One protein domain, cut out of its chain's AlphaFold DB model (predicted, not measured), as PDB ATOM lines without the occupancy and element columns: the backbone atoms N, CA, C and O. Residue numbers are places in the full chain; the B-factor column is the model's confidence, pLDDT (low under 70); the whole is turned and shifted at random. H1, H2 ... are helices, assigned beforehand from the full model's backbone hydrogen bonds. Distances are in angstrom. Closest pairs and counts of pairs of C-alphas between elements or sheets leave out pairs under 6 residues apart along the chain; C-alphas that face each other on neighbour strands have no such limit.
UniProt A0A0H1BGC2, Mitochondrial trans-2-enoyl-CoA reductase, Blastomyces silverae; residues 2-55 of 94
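AT A GLANCE: This is residues 2 to 55 of the 94 residues of the protein "Mitochondrial trans-2-enoyl-CoA reductase" of Blastomyces silverae (UniProt A0A0H1BGC2). An open, stretched-out chain: a small helix, H1, lies at one end, and an extended link, residues 17 to 24, leads to H2 and the longer H3, which form a corner at the other end. The printed part has 54 residues with three named helices, H1, H2, H3 in chain order, and no named strand; the class is all helix. It is extended, with a radius of gyration of the C-alphas of 17.1 A, and spans 44 by 27 by 24 A.

IN THESE COORDINATES: H1, residues 10 to 16, begins at C-alpha 10 (9.160, 35.618, 34.493). H2 is residues 25 to 31. H3, residues 33 to 48, is 22.8 A long and ends at C-alpha 48 (-27.615, 36.720, 10.763).

HOW THE PARTS SIT: H1 is apart from H2 and H3. H2 and H3 are close but not clearly touching, the closest C-alphas, of Ser 29 and Lys 36, being 5.6 A apart; they run opposite ways at a steep tilt of 47 degrees. In H1, H2 and H3 every O i to N i+4 pair is within hydrogen-bond range.

THE WHOLE: The C-alphas farthest apart, of Gly 11 and Arg 48, are 44.0 A apart. The printed part has no cut and no long link. Residues 2 to 3 have pLDDT under 70.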
ATOM      1  N   ALA A   2       0.896  51.533  22.765       54.22
ATOM      2  CA  ALA A   2       1.230  51.524  24.189       54.22
ATOM      3  C   ALA A   2       2.307  52.577  24.486       54.22
ATOM      4  O   ALA A   2       3.394  52.534  23.921       54.22
ATOM      5  N   LYS A   3       1.967  53.556  25.329       64.19
ATOM      6  CA  LYS A   3       2.870  54.655  25.701       64.19
ATOM      7  C   LYS A   3       3.954  54.209  26.698       64.19
ATOM      8  O   LYS A   3       4.857  54.986  26.978       64.19
ATOM      9  N   GLN A   4       3.870  52.983  27.225       74.75
ATOM     10  CA  GLN A   4       4.832  52.392  28.160       74.75
ATOM     11  C   GLN A   4       5.214  50.963  27.733       74.75
ATOM     12  O   GLN A   4       4.355  50.250  27.200       74.75
ATOM     13  N   PRO A   5       6.468  50.531  27.972       81.56
ATOM     14  CA  PRO A   5       6.888  49.146  27.781       81.56
ATOM     15  C   PRO A   5       6.060  48.173  28.629       81.56
ATOM     16  O   PRO A   5       5.736  48.458  29.781       81.56
ATOM     17  N   LEU A   6       5.738  47.008  28.067       83.88
ATOM     18  CA  LEU A   6       5.066  45.931  28.791       83.88
ATOM     19  C   LEU A   6       6.087  45.171  29.651       83.88
ATOM     20  O   LEU A   6       6.964  44.499  29.113       83.88
ATOM     21  N   THR A   7       5.954  45.243  30.976       86.38
ATOM     22  CA  THR A   7       6.777  44.463  31.914       86.38
ATOM     23  C   THR A   7       6.106  43.126  32.215       86.38
ATOM     24  O   THR A   7       4.957  43.094  32.654       86.38
ATOM     25  N   LEU A   8       6.823  42.020  32.008       85.50
ATOM     26  CA  LEU A   8       6.299  40.663  32.184       85.50
ATOM     27  C   LEU A   8       7.064  39.916  33.284       85.50
ATOM     28  O   LEU A   8       8.262  39.678  33.129       85.50
ATOM     29  N   PRO A   9       6.401  39.507  34.380       90.38
ATOM     30  CA  PRO A   9       7.042  38.704  35.413       90.38
ATOM     31  C   PRO A   9       7.392  37.299  34.906       90.38
ATOM     32  O   PRO A   9       6.503  36.520  34.552       90.38
ATOM     33  N   SER A  10       8.675  36.929  34.954       92.12
ATOM     34  CA  SER A  10       9.160  35.618  34.493       92.12
ATOM     35  C   SER A  10       8.470  34.442  35.186       92.12
ATOM     36  O   SER A  10       8.216  33.419  34.556       92.12
ATOM     37  N   GLY A  11       8.100  34.593  36.462       95.19
ATOM     38  CA  GLY A  11       7.395  33.549  37.209       95.19
ATOM     39  C   GLY A  11       6.052  33.155  36.585       95.19
ATOM     40  O   GLY A  11       5.689  31.983  36.620       95.19
ATOM     41  N   LEU A  12       5.335  34.093  35.956       93.31
ATOM     42  CA  LEU A  12       4.083  33.782  35.260       93.31
ATOM     43  C   LEU A  12       4.332  33.031  33.946       93.31
ATOM     44  O   LEU A  12       3.572  32.133  33.594       93.31
ATOM     45  N   LEU A  13       5.414  33.354  33.241       93.38
ATOM     46  CA  LEU A  13       5.785  32.649  32.013       93.38
ATOM     47  C   LEU A  13       6.201  31.205  32.321       93.38
ATOM     48  O   LEU A  13       5.721  30.277  31.683       93.38
ATOM     49  N   ILE A  14       7.029  31.009  33.351       93.94
ATOM     50  CA  ILE A  14       7.608  29.703  33.694       93.94
ATOM     51  C   ILE A  14       6.593  28.807  34.411       93.94
ATOM     52  O   ILE A  14       6.383  27.666  34.015       93.94
ATOM     53  N   PHE A  15       5.954  29.307  35.472       96.81
ATOM     54  CA  PHE A  15       5.154  28.461  36.366       96.81
ATOM     55  C   PHE A  15       3.660  28.453  36.032       96.81
ATOM     56  O   PHE A  15       2.923  27.625  36.567       96.81
ATOM     57  N   LYS A  16       3.192  29.375  35.179       94.31
ATOM     58  CA  LYS A  16       1.795  29.427  34.709       94.31
ATOM     59  C   LYS A  16       1.656  29.223  33.202       94.31
ATOM     60  O   LYS A  16       0.527  29.209  32.721       94.31
ATOM     61  N   ASN A  17       2.767  29.036  32.485       93.56
ATOM     62  CA  ASN A  17       2.789  28.788  31.045       93.56
ATOM     63  C   ASN A  17       1.969  29.824  30.249       93.56
ATOM     64  O   ASN A  17       1.184  29.479  29.364       93.56
ATOM     65  N   LEU A  18       2.092  31.106  30.607       94.50
ATOM     66  CA  LEU A  18       1.427  32.176  29.865       94.50
ATOM     67  C   LEU A  18       2.125  32.412  28.522       94.50
ATOM     68  O   LEU A  18       3.337  32.618  28.474       94.50
ATOM     69  N   VAL A  19       1.340  32.456  27.444       92.56
ATOM     70  CA  VAL A  19       1.807  32.766  26.086       92.56
ATOM     71  C   VAL A  19       1.320  34.153  25.686       92.56
ATOM     72  O   VAL A  19       0.139  34.471  25.832       92.56
ATOM     73  N   LEU A  20       2.220  34.974  25.148       90.88
ATOM     74  CA  LEU A  20       1.901  36.306  24.648       90.88
ATOM     75  C   LEU A  20       2.180  36.376  23.152       90.88
ATOM     76  O   LEU A  20       3.292  36.108  22.710       90.88
ATOM     77  N   ASN A  21       1.166  36.775  22.386       92.50
ATOM     78  CA  ASN A  21       1.254  36.927  20.941       92.50
ATOM     79  C   ASN A  21       0.812  38.330  20.538       92.50
ATOM     80  O   ASN A  21      -0.226  38.820  20.980       92.50
ATOM     81  N   GLY A  22       1.587  38.965  19.661       92.00
ATOM     82  CA  GLY A  22       1.130  40.144  18.940       92.00
ATOM     83  C   GLY A  22       0.242  39.728  17.773       92.00
ATOM     84  O   GLY A  22       0.569  38.787  17.051       92.00
ATOM     85  N   PHE A  23      -0.858  40.445  17.550       95.62
ATOM     86  CA  PHE A  23      -1.697  40.249  16.372       95.62
ATOM     87  C   PHE A  23      -1.891  41.567  15.631       95.62
ATOM     88  O   PHE A  23      -2.370  42.550  16.193       95.62
ATOM     89  N   TRP A  24      -1.522  41.578  14.351       95.62
ATOM     90  CA  TRP A  24      -1.687  42.733  13.478       95.62
ATOM     91  C   TRP A  24      -2.652  42.388  12.352       95.62
ATOM     92  O   TRP A  24      -2.258  41.855  11.314       95.62
ATOM     93  N   VAL A  25      -3.927  42.727  12.561       95.25
ATOM     94  CA  VAL A  25      -5.027  42.341  11.667       95.25
ATOM     95  C   VAL A  25      -4.798  42.755  10.212       95.25
ATOM     96  O   VAL A  25      -5.037  41.945   9.321       95.25
ATOM     97  N   SER A  26      -4.279  43.962   9.950       94.50
ATOM     98  CA  SER A  26      -4.023  44.435   8.583       94.50
ATOM     99  C   SER A  26      -2.932  43.614   7.895       94.50
ATOM    100  O   SER A  26      -3.172  43.065   6.827       94.50
ATOM    101  N   LYS A  27      -1.769  43.417   8.537       97.25
ATOM    102  CA  LYS A  27      -0.683  42.607   7.953       97.25
ATOM    103  C   LYS A  27      -1.047  41.139   7.801       97.25
ATOM    104  O   LYS A  27      -0.615  40.504   6.842       97.25
ATOM    105  N   TRP A  28      -1.813  40.590   8.740       97.88
ATOM    106  CA  TRP A  28      -2.332  39.236   8.612       97.88
ATOM    107  C   TRP A  28      -3.309  39.134   7.435       97.88
ATOM    108  O   TRP A  28      -3.171  38.224   6.624       97.88
ATOM    109  N   SER A  29      -4.222  40.099   7.294       97.19
ATOM    110  CA  SER A  29      -5.201  40.152   6.201       97.19
ATOM    111  C   SER A  29      -4.536  40.230   4.827       97.19
ATOM    112  O   SER A  29      -4.939  39.504   3.924       97.19
ATOM    113  N   ASP A  30      -3.505  41.068   4.681       97.25
ATOM    114  CA  ASP A  30      -2.769  41.233   3.420       97.25
ATOM    115  C   ASP A  30      -2.076  39.931   2.988       97.25
ATOM    116  O   ASP A  30      -1.998  39.617   1.805       97.25
ATOM    117  N   ARG A  31      -1.578  39.155   3.959       98.12
ATOM    118  CA  ARG A  31      -0.895  37.874   3.719       98.12
ATOM    119  C   ARG A  31      -1.854  36.697   3.535       98.12
ATOM    120  O   ARG A  31      -1.440  35.674   3.005       98.12
ATOM    121  N   ASN A  32      -3.102  36.821   3.989       98.19
ATOM    122  CA  ASN A  32      -4.077  35.730   4.035       98.19
ATOM    123  C   ASN A  32      -5.441  36.161   3.454       98.19
ATOM    124  O   ASN A  32      -6.446  36.150   4.172       98.19
ATOM    125  N   PRO A  33      -5.523  36.535   2.166       97.81
ATOM    126  CA  PRO A  33      -6.748  37.085   1.580       97.81
ATOM    127  C   PRO A  33      -7.934  36.109   1.617       97.81
ATOM    128  O   PRO A  33      -9.052  36.523   1.912       97.81
ATOM    129  N   ALA A  34      -7.699  34.813   1.382       98.25
ATOM    130  CA  ALA A  34      -8.753  33.799   1.441       98.25
ATOM    131  C   ALA A  34      -9.313  33.637   2.865       98.25
ATOM    132  O   ALA A  34     -10.524  33.731   3.062       98.25
ATOM    133  N   LEU A  35      -8.432  33.495   3.864       98.06
ATOM    134  CA  LEU A  35      -8.840  33.380   5.269       98.06
ATOM    135  C   LEU A  35      -9.538  34.646   5.764       98.06
ATOM    136  O   LEU A  35     -10.476  34.560   6.552       98.06
ATOM    137  N   LYS A  36      -9.122  35.830   5.297       97.94
ATOM    138  CA  LYS A  36      -9.817  37.088   5.590       97.94
ATOM    139  C   LYS A  36     -11.270  37.029   5.113       97.94
ATOM    140  O   LYS A  36     -12.168  37.346   5.889       97.94
ATOM    141  N   THR A  37     -11.501  36.622   3.866       98.12
ATOM    142  CA  THR A  37     -12.854  36.496   3.306       98.12
ATOM    143  C   THR A  37     -13.690  35.480   4.079       98.12
ATOM    144  O   THR A  37     -14.825  35.778   4.442       98.12
ATOM    145  N   GLU A  38     -13.125  34.313   4.389       98.38
ATOM    146  CA  GLU A  38     -13.794  33.291   5.199       98.38
ATOM    147  C   GLU A  38     -14.168  33.821   6.592       98.38
ATOM    148  O   GLU A  38     -15.326  33.738   6.996       98.38
ATOM    149  N   THR A  39     -13.227  34.483   7.272       97.62
ATOM    150  CA  THR A  39     -13.445  35.090   8.595       97.62
ATOM    151  C   THR A  39     -14.586  36.109   8.564       97.62
ATOM    152  O   THR A  39     -15.441  36.123   9.450       97.62
ATOM    153  N   VAL A  40     -14.633  36.964   7.537       96.88
ATOM    154  CA  VAL A  40     -15.716  37.947   7.373       96.88
ATOM    155  C   VAL A  40     -17.056  37.247   7.143       96.88
ATOM    156  O   VAL A  40     -18.049  37.604   7.779       96.88
ATOM    157  N   ASN A  41     -17.096  36.229   6.281       98.19
ATOM    158  CA  ASN A  41     -18.315  35.467   6.010       98.19
ATOM    159  C   ASN A  41     -18.857  34.779   7.266       98.19
ATOM    160  O   ASN A  41     -20.071  34.766   7.489       98.19
ATOM    161  N   ASP A  42     -17.970  34.265   8.114       97.69
ATOM    162  CA  ASP A  42     -18.340  33.652   9.384       97.69
ATOM    163  C   ASP A  42     -18.943  34.647  10.369       97.69
ATOM    164  O   ASP A  42     -19.987  34.359  10.959       97.69
ATOM    165  N   ILE A  43     -18.362  35.842  10.494       96.44
ATOM    166  CA  ILE A  43     -18.947  36.912  11.312       96.44
ATOM    167  C   ILE A  43     -20.348  37.255  10.793       96.44
ATOM    168  O   ILE A  43     -21.300  37.266  11.570       96.44
ATOM    169  N   LEU A  44     -20.514  37.443   9.479       96.81
ATOM    170  CA  LEU A  44     -21.822  37.743   8.885       96.81
ATOM    171  C   LEU A  44     -22.847  36.625   9.130       96.81
ATOM    172  O   LEU A  44     -24.027  36.899   9.356       96.81
ATOM    173  N   ARG A  45     -22.421  35.359   9.100       98.00
ATOM    174  CA  ARG A  45     -23.268  34.205   9.427       98.00
ATOM    175  C   ARG A  45     -23.705  34.227  10.892       98.00
ATOM    176  O   ARG A  45     -24.884  34.006  11.167       98.00
ATOM    177  N   LEU A  46     -22.798  34.529  11.820       97.94
ATOM    178  CA  LEU A  46     -23.125  34.655  13.243       97.94
ATOM    179  C   LEU A  46     -24.069  35.833  13.515       97.94
ATOM    180  O   LEU A  46     -25.008  35.674  14.298       97.94
ATOM    181  N   THR A  47     -23.872  36.969  12.840       96.69
ATOM    182  CA  THR A  47     -24.757  38.138  12.939       96.69
ATOM    183  C   THR A  47     -26.166  37.803  12.458       96.69
ATOM    184  O   THR A  47     -27.129  38.034  13.185       96.69
ATOM    185  N   ARG A  48     -26.307  37.168  11.283       96.06
ATOM    186  CA  ARG A  48     -27.615  36.720  10.763       96.06
ATOM    187  C   ARG A  48     -28.302  35.711  11.682       96.06
ATOM    188  O   ARG A  48     -29.519  35.730  11.804       96.06
ATOM    189  N   ALA A  49     -27.528  34.850  12.339       97.44
ATOM    190  CA  ALA A  49     -28.042  33.888  13.311       97.44
ATOM    191  C   ALA A  49     -28.383  34.509  14.681       97.44
ATOM    192  O   ALA A  49     -28.752  33.774  15.595       97.44
ATOM    193  N   GLY A  50     -28.199  35.822  14.868       96.25
ATOM    194  CA  GLY A  50     -28.410  36.506  16.149       96.25
ATOM    195  C   GLY A  50     -27.400  36.131  17.241       96.25
ATOM    196  O   GLY A  50     -27.584  36.494  18.398       96.25
ATOM    197  N   LYS A  51     -26.328  35.405  16.892       96.94
ATOM    198  CA  LYS A  51     -25.277  34.951  17.824       96.94
ATOM    199  C   LYS A  51     -24.166  35.979  18.009       96.94
ATOM    200  O   LYS A  51     -23.357  35.851  18.922       96.94
ATOM    201  N   PHE A  52     -24.121  36.973  17.132       94.94
ATOM    202  CA  PHE A  52     -23.198  38.091  17.205       94.94
ATOM    203  C   PHE A  52     -24.000  39.386  17.101       94.94
ATOM    204  O   PHE A  52     -24.556  39.700  16.050       94.94
ATOM    205  N   LYS A  53     -24.113  40.106  18.220       91.06
ATOM    206  CA  LYS A  53     -24.775  41.410  18.274       91.06
ATOM    207  C   LYS A  53     -23.717  42.494  18.130       91.06
ATOM    208  O   LYS A  53     -22.689  42.435  18.800       91.06
ATOM    209  N   ASP A  54     -23.984  43.459  17.260       87.25
ATOM    210  CA  ASP A  54     -23.080  44.585  17.058       87.25
ATOM    211  C   ASP A  54     -23.029  45.500  18.295       87.25
ATOM    212  O   ASP A  54     -23.914  45.480  19.161       87.25
ATOM    213  N   ILE A  55     -21.967  46.294  18.385       88.75
ATOM    214  CA  ILE A  55     -21.800  47.319  19.415       88.75
ATOM    215  C   ILE A  55     -22.702  48.530  19.123       88.75
ATOM    216  O   ILE A  55     -23.105  48.727  17.978       88.75
TER     217      ILE A  55